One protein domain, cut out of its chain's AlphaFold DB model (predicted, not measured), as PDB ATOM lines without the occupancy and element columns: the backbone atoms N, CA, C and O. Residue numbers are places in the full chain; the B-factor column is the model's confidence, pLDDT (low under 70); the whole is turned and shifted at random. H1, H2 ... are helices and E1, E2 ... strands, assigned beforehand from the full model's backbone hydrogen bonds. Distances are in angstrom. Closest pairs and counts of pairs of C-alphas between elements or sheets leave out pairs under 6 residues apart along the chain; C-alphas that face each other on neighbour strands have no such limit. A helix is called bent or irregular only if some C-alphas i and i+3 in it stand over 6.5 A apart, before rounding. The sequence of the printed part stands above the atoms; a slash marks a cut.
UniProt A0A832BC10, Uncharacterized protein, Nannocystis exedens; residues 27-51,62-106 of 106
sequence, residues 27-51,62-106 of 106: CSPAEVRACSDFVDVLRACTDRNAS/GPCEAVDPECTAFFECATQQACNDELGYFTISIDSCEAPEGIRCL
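AT A GLANCE: This is residues 27 to 51 and 62 to 106 of the 106 residues of an uncharacterized protein of Nannocystis exedens (UniProt A0A832BC10). What shape do these atoms make? One long helix, H1, runs along most of the domain's length, and a second row packs beside it, made of the short helix H2 and then the small hairpin E1 E2. After E2, residues 93 to 106 fold back past H2 as a long stretch with no named element. What are the counts and the size? The 70 printed residues have two named helices and two named strands, in the order H1, H2, E1, E2; the sheet, E1 - E2, is antiparallel and the class is mixed, helices and strands. The whole is compact, with a radius of gyration of the C-alphas of 12.5 A and spans of 36 by 24 by 17 A.

HOW THE PARTS SIT: How do the helices stand? H1, residues 30 to 49, and H2, residues 69 to 79, touch, with the closest C-alphas, Glu 31 and Thr 72, 4.7 A apart. They run the same way at a shallow tilt of 32 degrees, only just short of steep. How do the strands pair? E1, residues 83 to 86, and E2, residues 89 to 92, form an antiparallel hairpin at 137 degrees, with N 84 and O 91 within hydrogen-bond range at 2.8 A. Where is H1 nearest to E2? Their closest C-alphas, Asn 49 and Tyr 89, are 5.7 A apart. Are the helix backbones complete? O i to N i+4 pairs are within hydrogen-bond range in 14 of 16 for H1 and 5 of 7 for H2.

IN THESE COORDINATES: Where does H1 run? It goes 29.4 A from C-alpha 30 at (122.520, 102.643, 80.177) to C-alpha 49. What of H2? It measures 15.9 A and is irregular, with C-alphas 70 and 73 7.1 A apart. Where do the strands end? E1 is 9.4 A long, and E2 is 10.0 A long, ending at C-alpha 92 at (104.846, 109.332, 90.021).

THE WHOLE: Is anything missing? Residues 52 to 61 are not printed, and C-alphas 51 and 62 are 23.5 A apart across the cut. Where is confidence low? Mean pLDDT of the printed part is 75.0, and 14 residues are under 70, among them residues 27 to 29 and 104 to 106.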
ATOM      1  N   CYS A  27     125.108 100.457  71.239       47.84
ATOM      2  CA  CYS A  27     124.279 100.297  72.414       47.84
ATOM      3  C   CYS A  27     124.055 101.694  72.974       47.84
ATOM      4  O   CYS A  27     125.002 102.305  73.463       47.84
ATOM      5  N   SER A  28     122.814 102.170  72.921       55.69
ATOM      6  CA  SER A  28     122.385 103.310  73.725       55.69
ATOM      7  C   SER A  28     122.965 103.169  75.146       55.69
ATOM      8  O   SER A  28     122.887 102.062  75.712       55.69
ATOM      9  N   PRO A  29     123.587 104.229  75.691       67.44
ATOM     10  CA  PRO A  29     124.105 104.219  77.051       67.44
ATOM     11  C   PRO A  29     123.036 103.748  78.049       67.44
ATOM     12  O   PRO A  29     121.836 103.863  77.778       67.44
ATOM     13  N   ALA A  30     123.455 103.157  79.171       70.69
ATOM     14  CA  ALA A  30     122.520 102.643  80.177       70.69
ATOM     15  C   ALA A  30     121.568 103.747  80.661       70.69
ATOM     16  O   ALA A  30     120.377 103.490  80.827       70.69
ATOM     17  N   GLU A  31     122.066 104.980  80.744       70.81
ATOM     18  CA  GLU A  31     121.278 106.154  81.091       70.81
ATOM     19  C   GLU A  31     120.131 106.452  80.110       70.81
ATOM     20  O   GLU A  31     119.028 106.788  80.535       70.81
ATOM     21  N   VAL A  32     120.335 106.237  78.806       75.50
ATOM     22  CA  VAL A  32     119.297 106.458  77.783       75.50
ATOM     23  C   VAL A  32     118.179 105.428  77.916       75.50
ATOM     24  O   VAL A  32     117.010 105.763  77.742       75.50
ATOM     25  N   ARG A  33     118.522 104.175  78.251       76.56
ATOM     26  CA  ARG A  33     117.510 103.143  78.523       76.56
ATOM     27  C   ARG A  33     116.740 103.447  79.802       76.56
ATOM     28  O   ARG A  33     115.522 103.424  79.763       76.56
ATOM     29  N   ALA A  34     117.435 103.793  80.885       79.00
ATOM     30  CA  ALA A  34     116.796 104.112  82.159       79.00
ATOM     31  C   ALA A  34     115.845 105.317  82.043       79.00
ATOM     32  O   ALA A  34     114.734 105.277  82.566       79.00
ATOM     33  N   CYS A  35     116.245 106.357  81.306       78.38
ATOM     34  CA  CYS A  35     115.372 107.489  80.999       78.38
ATOM     35  C   CYS A  35     114.171 107.069  80.143       78.38
ATOM     36  O   CYS A  35     113.045 107.420  80.480       78.38
ATOM     37  N   SER A  36     114.376 106.275  79.085       81.06
ATOM     38  CA  SER A  36     113.272 105.791  78.243       81.06
ATOM     39  C   SER A  36     112.263 104.970  79.047       81.06
ATOM     40  O   SER A  36     111.063 105.194  78.924       81.06
ATOM     41  N   ASP A  37     112.744 104.063  79.899       81.81
ATOM     42  CA  ASP A  37     111.893 103.236  80.753       81.81
ATOM     43  C   ASP A  37     111.122 104.106  81.762       81.81
ATOM     44  O   ASP A  37     109.931 103.897  81.988       81.81
ATOM     45  N   PHE A  38     111.769 105.123  82.343       81.31
ATOM     46  CA  PHE A  38     111.102 106.090  83.216       81.31
ATOM     47  C   PHE A  38     110.013 106.883  82.481       81.31
ATOM     48  O   PHE A  38     108.893 106.961  82.983       81.31
ATOM     49  N   VAL A  39     110.304 107.421  81.293       81.56
ATOM     50  CA  VAL A  39     109.340 108.163  80.465       81.56
ATOM     51  C   VAL A  39     108.145 107.286  80.088       81.56
ATOM     52  O   VAL A  39     107.008 107.753  80.141       81.56
ATOM     53  N   ASP A  40     108.368 106.012  79.762       82.25
ATOM     54  CA  ASP A  40     107.289 105.071  79.453       82.25
ATOM     55  C   ASP A  40     106.389 104.812  80.669       82.25
ATOM     56  O   ASP A  40     105.162 104.796  80.539       82.25
ATOM     57  N   VAL A  41     106.964 104.652  81.867       80.81
ATOM     58  CA  VAL A  41     106.183 104.488  83.107       80.81
ATOM     59  C   VAL A  41     105.444 105.778  83.467       80.81
ATOM     60  O   VAL A  41     104.278 105.719  83.865       80.81
ATOM     61  N   LEU A  42     106.079 106.936  83.285       77.94
ATOM     62  CA  LEU A  42     105.479 108.251  83.503       77.94
ATOM     63  C   LEU A  42     104.283 108.463  82.573       77.94
ATOM     64  O   LEU A  42     103.190 108.738  83.065       77.94
ATOM     65  N   ARG A  43     104.450 108.215  81.267       78.31
ATOM     66  CA  ARG A  43     103.367 108.255  80.277       78.31
ATOM     67  C   ARG A  43     102.255 107.273  80.627       78.31
ATOM     68  O   ARG A  43     101.092 107.646  80.646       78.31
ATOM     69  N   ALA A  44     102.589 106.030  80.969       79.38
ATOM     70  CA  ALA A  44     101.583 105.045  81.363       79.38
ATOM     71  C   ALA A  44     100.812 105.462  82.630       79.38
ATOM     72  O   ALA A  44      99.666 105.053  82.813       79.38
ATOM     73  N   CYS A  45     101.429 106.254  83.511       78.00
ATOM     74  CA  CYS A  45     100.782 106.820  84.686       78.00
ATOM     75  C   CYS A  45      99.882 108.007  84.321       78.00
ATOM     76  O   CYS A  45      98.719 108.030  84.727       78.00
ATOM     77  N   THR A  46     100.370 108.947  83.510       75.69
ATOM     78  CA  THR A  46      99.621 110.142  83.097       75.69
ATOM     79  C   THR A  46      98.502 109.832  82.106       75.69
ATOM     80  O   THR A  46      97.441 110.447  82.188       75.69
ATOM     81  N   ASP A  47      98.627 108.791  81.284       78.56
ATOM     82  CA  ASP A  47      97.545 108.264  80.440       78.56
ATOM     83  C   ASP A  47      96.315 107.852  81.268       78.56
ATOM     84  O   ASP A  47      95.183 107.881  80.784       78.56
ATOM     85  N   ARG A  48      96.499 107.511  82.553       74.19
ATOM     86  CA  ARG A  48      95.382 107.213  83.465       74.19
ATOM     87  C   ARG A  48      94.621 108.466  83.902       74.19
ATOM     88  O   ARG A  48      93.484 108.333  84.349       74.19
ATOM     89  N   ASN A  49      95.213 109.652  83.744       69.75
ATOM     90  CA  ASN A  49      94.562 110.948  83.971       69.75
ATOM     91  C   ASN A  49      93.697 111.391  82.800       69.75
ATOM     92  O   ASN A  49      92.825 112.246  82.977       69.75
ATOM     93  N   ALA A  50      93.911 110.823  81.611       64.81
ATOM     94  CA  ALA A  50      93.106 111.135  80.447       64.81
ATOM     95  C   ALA A  50      91.670 110.621  80.658       64.81
ATOM     96  O   ALA A  50      91.323 109.471  80.383       64.81
ATOM     97  N   SER A  51      90.794 111.504  81.141       53.69
ATOM     98  CA  SER A  51      89.352 111.328  80.975       53.69
ATOM     99  C   SER A  51      89.024 111.170  79.479       53.69
ATOM    100  O   SER A  51      89.676 111.793  78.643       53.69
ATOM    101  N   GLY A  62     110.652 114.872  76.334       60.81
ATOM    102  CA  GLY A  62     111.969 115.199  75.812       60.81
ATOM    103  C   GLY A  62     112.776 113.970  75.372       60.81
ATOM    104  O   GLY A  62     112.520 112.840  75.790       60.81
ATOM    105  N   PRO A  63     113.763 114.148  74.478       62.50
ATOM    106  CA  PRO A  63     114.604 113.043  74.044       62.50
ATOM    107  C   PRO A  63     115.642 112.680  75.118       62.50
ATOM    108  O   PRO A  63     116.517 113.479  75.444       62.50
ATOM    109  N   CYS A  64     115.641 111.418  75.558       75.44
ATOM    110  CA  CYS A  64     116.655 110.827  76.445       75.44
ATOM    111  C   CYS A  64     118.077 110.752  75.839       75.44
ATOM    112  O   CYS A  64     118.976 110.163  76.431       75.44
ATOM    113  N   GLU A  65     118.303 111.303  74.643       67.88
ATOM    114  CA  GLU A  65     119.533 111.158  73.848       67.88
ATOM    115  C   GLU A  65     120.758 111.872  74.449       67.88
ATOM    116  O   GLU A  65     121.884 111.604  74.028       67.88
ATOM    117  N   ALA A  66     120.554 112.763  75.424       65.94
ATOM    118  CA  ALA A  66     121.608 113.553  76.068       65.94
ATOM    119  C   ALA A  66     121.547 113.507  77.604       65.94
ATOM    120  O   ALA A  66     121.961 114.455  78.272       65.94
ATOM    121  N   VAL A  67     121.011 112.420  78.160       73.69
ATOM    122  CA  VAL A  67     120.971 112.224  79.608       73.69
ATOM    123  C   VAL A  67     122.380 112.089  80.175       73.69
ATOM    124  O   VAL A  67     123.242 111.429  79.595       73.69
ATOM    125  N   ASP A  68     122.598 112.710  81.333       78.31
ATOM    126  CA  ASP A  68     123.844 112.572  82.072       78.31
ATOM    127  C   ASP A  68     123.967 111.152  82.666       78.31
ATOM    128  O   ASP A  68     123.023 110.676  83.308       78.31
ATOM    129  N   PRO A  69     125.105 110.457  82.503       74.88
ATOM    130  CA  PRO A  69     125.309 109.132  83.086       74.88
ATOM    131  C   PRO A  69     125.142 109.098  84.614       74.88
ATOM    132  O   PRO A  69     124.743 108.061  85.155       74.88
ATOM    133  N   GLU A  70     125.377 110.210  85.320       77.44
ATOM    134  CA  GLU A  70     125.154 110.319  86.769       77.44
ATOM    135  C   GLU A  70     123.662 110.244  87.145       77.44
ATOM    136  O   GLU A  70     123.324 109.883  88.274       77.44
ATOM    137  N   CYS A  71     122.753 110.481  86.196       78.56
ATOM    138  CA  CYS A  71     121.310 110.371  86.400       78.56
ATOM    139  C   CYS A  71     120.769 108.936  86.323       78.56
ATOM    140  O   CYS A  71     119.601 108.715  86.637       78.56
ATOM    141  N   THR A  72     121.581 107.943  85.941       79.00
ATOM    142  CA  THR A  72     121.121 106.549  85.776       79.00
ATOM    143  C   THR A  72     120.443 106.014  87.038       79.00
ATOM    144  O   THR A  72     119.333 105.494  86.968       79.00
ATOM    145  N   ALA A  73     121.071 106.194  88.204       79.50
ATOM    146  CA  ALA A  73     120.540 105.706  89.479       79.50
ATOM    147  C   ALA A  73     119.238 106.420  89.886       79.50
ATOM    148  O   ALA A  73     118.348 105.809  90.480       79.50
ATOM    149  N   PHE A  74     119.117 107.704  89.537       83.19
ATOM    150  CA  PHE A  74     117.891 108.468  89.738       83.19
ATOM    151  C   PHE A  74     116.759 107.909  88.870       83.19
ATOM    152  O   PHE A  74     115.686 107.617  89.396       83.19
ATOM    153  N   PHE A  75     117.008 107.676  87.577       81.75
ATOM    154  CA  PHE A  75     116.004 107.112  86.674       81.75
ATOM    155  C   PHE A  75     115.594 105.700  87.073       81.75
ATOM    156  O   PHE A  75     114.401 105.445  87.160       81.75
ATOM    157  N   GLU A  76     116.540 104.817  87.408       80.19
ATOM    158  CA  GLU A  76     116.241 103.460  87.889       80.19
ATOM    159  C   GLU A  76     115.387 103.459  89.165       80.19
ATOM    160  O   GLU A  76     114.525 102.593  89.346       80.19
ATOM    161  N   CYS A  77     115.616 104.417  90.067       83.31
ATOM    162  CA  CYS A  77     114.767 104.607  91.236       83.31
ATOM    163  C   CYS A  77     113.379 105.113  90.833       83.31
ATOM    164  O   CYS A  77     112.375 104.601  91.333       83.31
ATOM    165  N   ALA A  78     113.318 106.083  89.920       82.31
ATOM    166  CA  ALA A  78     112.083 106.698  89.458       82.31
ATOM    167  C   ALA A  78     111.174 105.689  88.731       82.31
ATOM    168  O   ALA A  78     109.965 105.697  88.950       82.31
ATOM    169  N   THR A  79     111.737 104.752  87.955       79.56
ATOM    170  CA  THR A  79     110.977 103.671  87.293       79.56
ATOM    171  C   THR A  79     110.334 102.699  88.284       79.56
ATOM    172  O   THR A  79     109.328 102.066  87.978       79.56
ATOM    173  N   GLN A  80     110.927 102.546  89.473       79.62
ATOM    174  CA  GLN A  80     110.417 101.665  90.528       79.62
ATOM    175  C   GLN A  80     109.341 102.332  91.390       79.62
ATOM    176  O   GLN A  80     108.708 101.657  92.206       79.62
ATOM    177  N   GLN A  81     109.122 103.639  91.226       82.00
ATOM    178  CA  GLN A  81     108.093 104.350  91.967       82.00
ATOM    179  C   GLN A  81     106.703 103.975  91.460       82.00
ATOM    180  O   GLN A  81     106.453 103.798  90.267       82.00
ATOM    181  N   ALA A  82     105.773 103.852  92.401       74.94
ATOM    182  CA  ALA A  82     104.390 103.567  92.071       74.94
ATOM    183  C   ALA A  82     103.703 104.819  91.512       74.94
ATOM    184  O   ALA A  82     103.869 105.926  92.022       74.94
ATOM    185  N   CYS A  83     102.869 104.609  90.498       79.00
ATOM    186  CA  CYS A  83     101.895 105.588  90.042       79.00
ATOM    187  C   CYS A  83     100.817 105.765  91.127       79.00
ATOM    188  O   CYS A  83      99.967 104.887  91.316       79.00
ATOM    189  N   ASN A  84     100.891 106.867  91.869       80.94
ATOM    190  CA  ASN A  84     100.018 107.182  92.996       80.94
ATOM    191  C   ASN A  84      98.842 108.046  92.538       80.94
ATOM    192  O   ASN A  84      99.020 108.954  91.736       80.94
ATOM    193  N   ASP A  85      97.650 107.770  93.068       78.88
ATOM    194  CA  ASP A  85      96.477 108.633  92.898       78.88
ATOM    195  C   ASP A  85      96.509 109.733  93.963       78.88
ATOM    196  O   ASP A  85      96.329 109.470  95.156       78.88
ATOM    197  N   GLU A  86      96.751 110.965  93.534       75.50
ATOM    198  CA  GLU A  86      96.679 112.153  94.370       75.50
ATOM    199  C   GLU A  86      95.509 113.021  93.906       75.50
ATOM    200  O   GLU A  86      95.546 113.655  92.854       75.50
ATOM    201  N   LEU A  87      94.434 113.049  94.701       72.62
ATOM    202  CA  LEU A  87      93.254 113.894  94.456       72.62
ATOM    203  C   LEU A  87      92.611 113.684  93.065       72.62
ATOM    204  O   LEU A  87      92.059 114.625  92.492       72.62
ATOM    205  N   GLY A  88      92.645 112.451  92.542       70.75
ATOM    206  CA  GLY A  88      92.110 112.101  91.222       70.75
ATOM    207  C   GLY A  88      93.066 112.348  90.052       70.75
ATOM    208  O   GLY A  88      92.622 112.282  88.905       70.75
ATOM    209  N   TYR A  89      94.341 112.628  90.336       74.38
ATOM    210  CA  TYR A  89      95.434 112.657  89.367       74.38
ATOM    211  C   TYR A  89      96.493 111.614  89.738       74.38
ATOM    212  O   TYR A  89      97.079 111.633  90.816       74.38
ATOM    213  N   PHE A  90      96.746 110.703  88.818       79.00
ATOM    214  CA  PHE A  90      97.830 109.745  88.804       79.00
ATOM    215  C   PHE A  90      99.163 110.443  88.517       79.00
ATOM    216  O   PHE A  90      99.357 111.017  87.446       79.00
ATOM    217  N   THR A  91     100.087 110.385  89.468       77.62
ATOM    218  CA  THR A  91     101.440 110.933  89.346       77.62
ATOM    219  C   THR A  91     102.472 109.957  89.906       77.62
ATOM    220  O   THR A  91     102.154 109.086  90.721       77.62
ATOM    221  N   ILE A  92     103.722 110.087  89.474       77.38
ATOM    222  CA  ILE A  92     104.846 109.332  90.021       77.38
ATOM    223  C   ILE A  92     105.599 110.246  90.981       77.38
ATOM    224  O   ILE A  92     106.178 111.249  90.570       77.38
ATOM    225  N   SER A  93     105.607 109.895  92.267       78.44
ATOM    226  CA  SER A  93     106.387 110.629  93.265       78.44
ATOM    227  C   SER A  93     107.830 110.137  93.220       78.44
ATOM    228  O   SER A  93     108.149 109.034  93.656       78.44
ATOM    229  N   ILE A  94     108.690 110.971  92.646       76.94
ATOM    230  CA  ILE A  94     110.141 110.772  92.538       76.94
ATOM    231  C   ILE A  94     110.900 111.351  93.740       76.94
ATOM    232  O   ILE A  94     112.124 111.325  93.765       76.94
ATOM    233  N   ASP A  95     110.190 111.843  94.761       76.25
ATOM    234  CA  ASP A  95     110.769 112.497  95.945       76.25
ATOM    235  C   ASP A  95     111.600 111.546  96.821       76.25
ATOM    236  O   ASP A  95     112.398 111.976  97.652       76.25
ATOM    237  N   SER A  96     111.402 110.239  96.648       77.38
ATOM    238  CA  SER A  96     112.192 109.188  97.290       77.38
ATOM    239  C   SER A  96     113.498 108.878  96.544       77.38
ATOM    240  O   SER A  96     114.328 108.132  97.065       77.38
ATOM    241  N   CYS A  97     113.683 109.441  95.346       82.44
ATOM    242  CA  CYS A  97     114.847 109.240  94.498       82.44
ATOM    243  C   CYS A  97     115.796 110.430  94.607       82.44
ATOM    244  O   CYS A  97     115.443 111.572  94.315       82.44
ATOM    245  N   GLU A  98     117.029 110.157  95.023       81.44
ATOM    246  CA  GLU A  98     118.036 111.193  95.219       81.44
ATOM    247  C   GLU A  98     118.668 111.561  93.873       81.44
ATOM    248  O   GLU A  98     119.329 110.739  93.233       81.44
ATOM    249  N   ALA A  99     118.420 112.789  93.416       78.50
ATOM    250  CA  ALA A  99     119.057 113.320  92.218       78.50
ATOM    251  C   ALA A  99     120.485 113.800  92.546       78.50
ATOM    252  O   ALA A  99     120.695 114.405  93.602       78.50
ATOM    253  N   PRO A 100     121.467 113.577  91.654       74.81
ATOM    254  CA  PRO A 100     122.820 114.091  91.835       74.81
ATOM    255  C   PRO A 100     122.837 115.627  91.926       74.81
ATOM    256  O   PRO A 100     122.162 116.330  91.169       74.81
ATOM    257  N   GLU A 101     123.622 116.165  92.864       74.81
ATOM    258  CA  GLU A 101     123.703 117.612  93.075       74.81
ATOM    259  C   GLU A 101     124.296 118.328  91.851       74.81
ATOM    260  O   GLU A 101     125.369 117.989  91.360       74.81
ATOM    261  N   GLY A 102     123.614 119.375  91.380       69.50
ATOM    262  CA  GLY A 102     124.102 120.223  90.287       69.50
ATOM    263  C   GLY A 102     123.804 119.712  88.875       69.50
ATOM    264  O   GLY A 102     124.160 120.397  87.915       69.50
ATOM    265  N   ILE A 103     123.107 118.579  88.735       73.81
ATOM    266  CA  ILE A 103     122.713 117.996  87.447       73.81
ATOM    267  C   ILE A 103     121.182 117.951  87.368       73.81
ATOM    268  O   ILE A 103     120.505 117.610  88.337       73.81
ATOM    269  N   ARG A 104     120.608 118.330  86.218       68.38
ATOM    270  CA  ARG A 104     119.174 118.133  85.964       68.38
ATOM    271  C   ARG A 104     118.961 116.808  85.247       68.38
ATOM    272  O   ARG A 104     119.302 116.695  84.075       68.38
ATOM    273  N   CYS A 105     118.344 115.866  85.944       67.88
ATOM    274  CA  CYS A 105     117.818 114.637  85.369       67.88
ATOM    275  C   CYS A 105     116.368 114.903  84.936       67.88
ATOM    276  O   CYS A 105     115.457 114.819  85.758       67.88
ATOM    277  N   LEU A 106     116.189 115.349  83.689       61.97
ATOM    278  CA  LEU A 106     114.897 115.594  83.036       61.97
ATOM    279  C   LEU A 106     114.918 114.939  81.661       61.97
ATOM    280  O   LEU A 106     115.892 115.219  80.924       61.97
TER     281      LEU A 106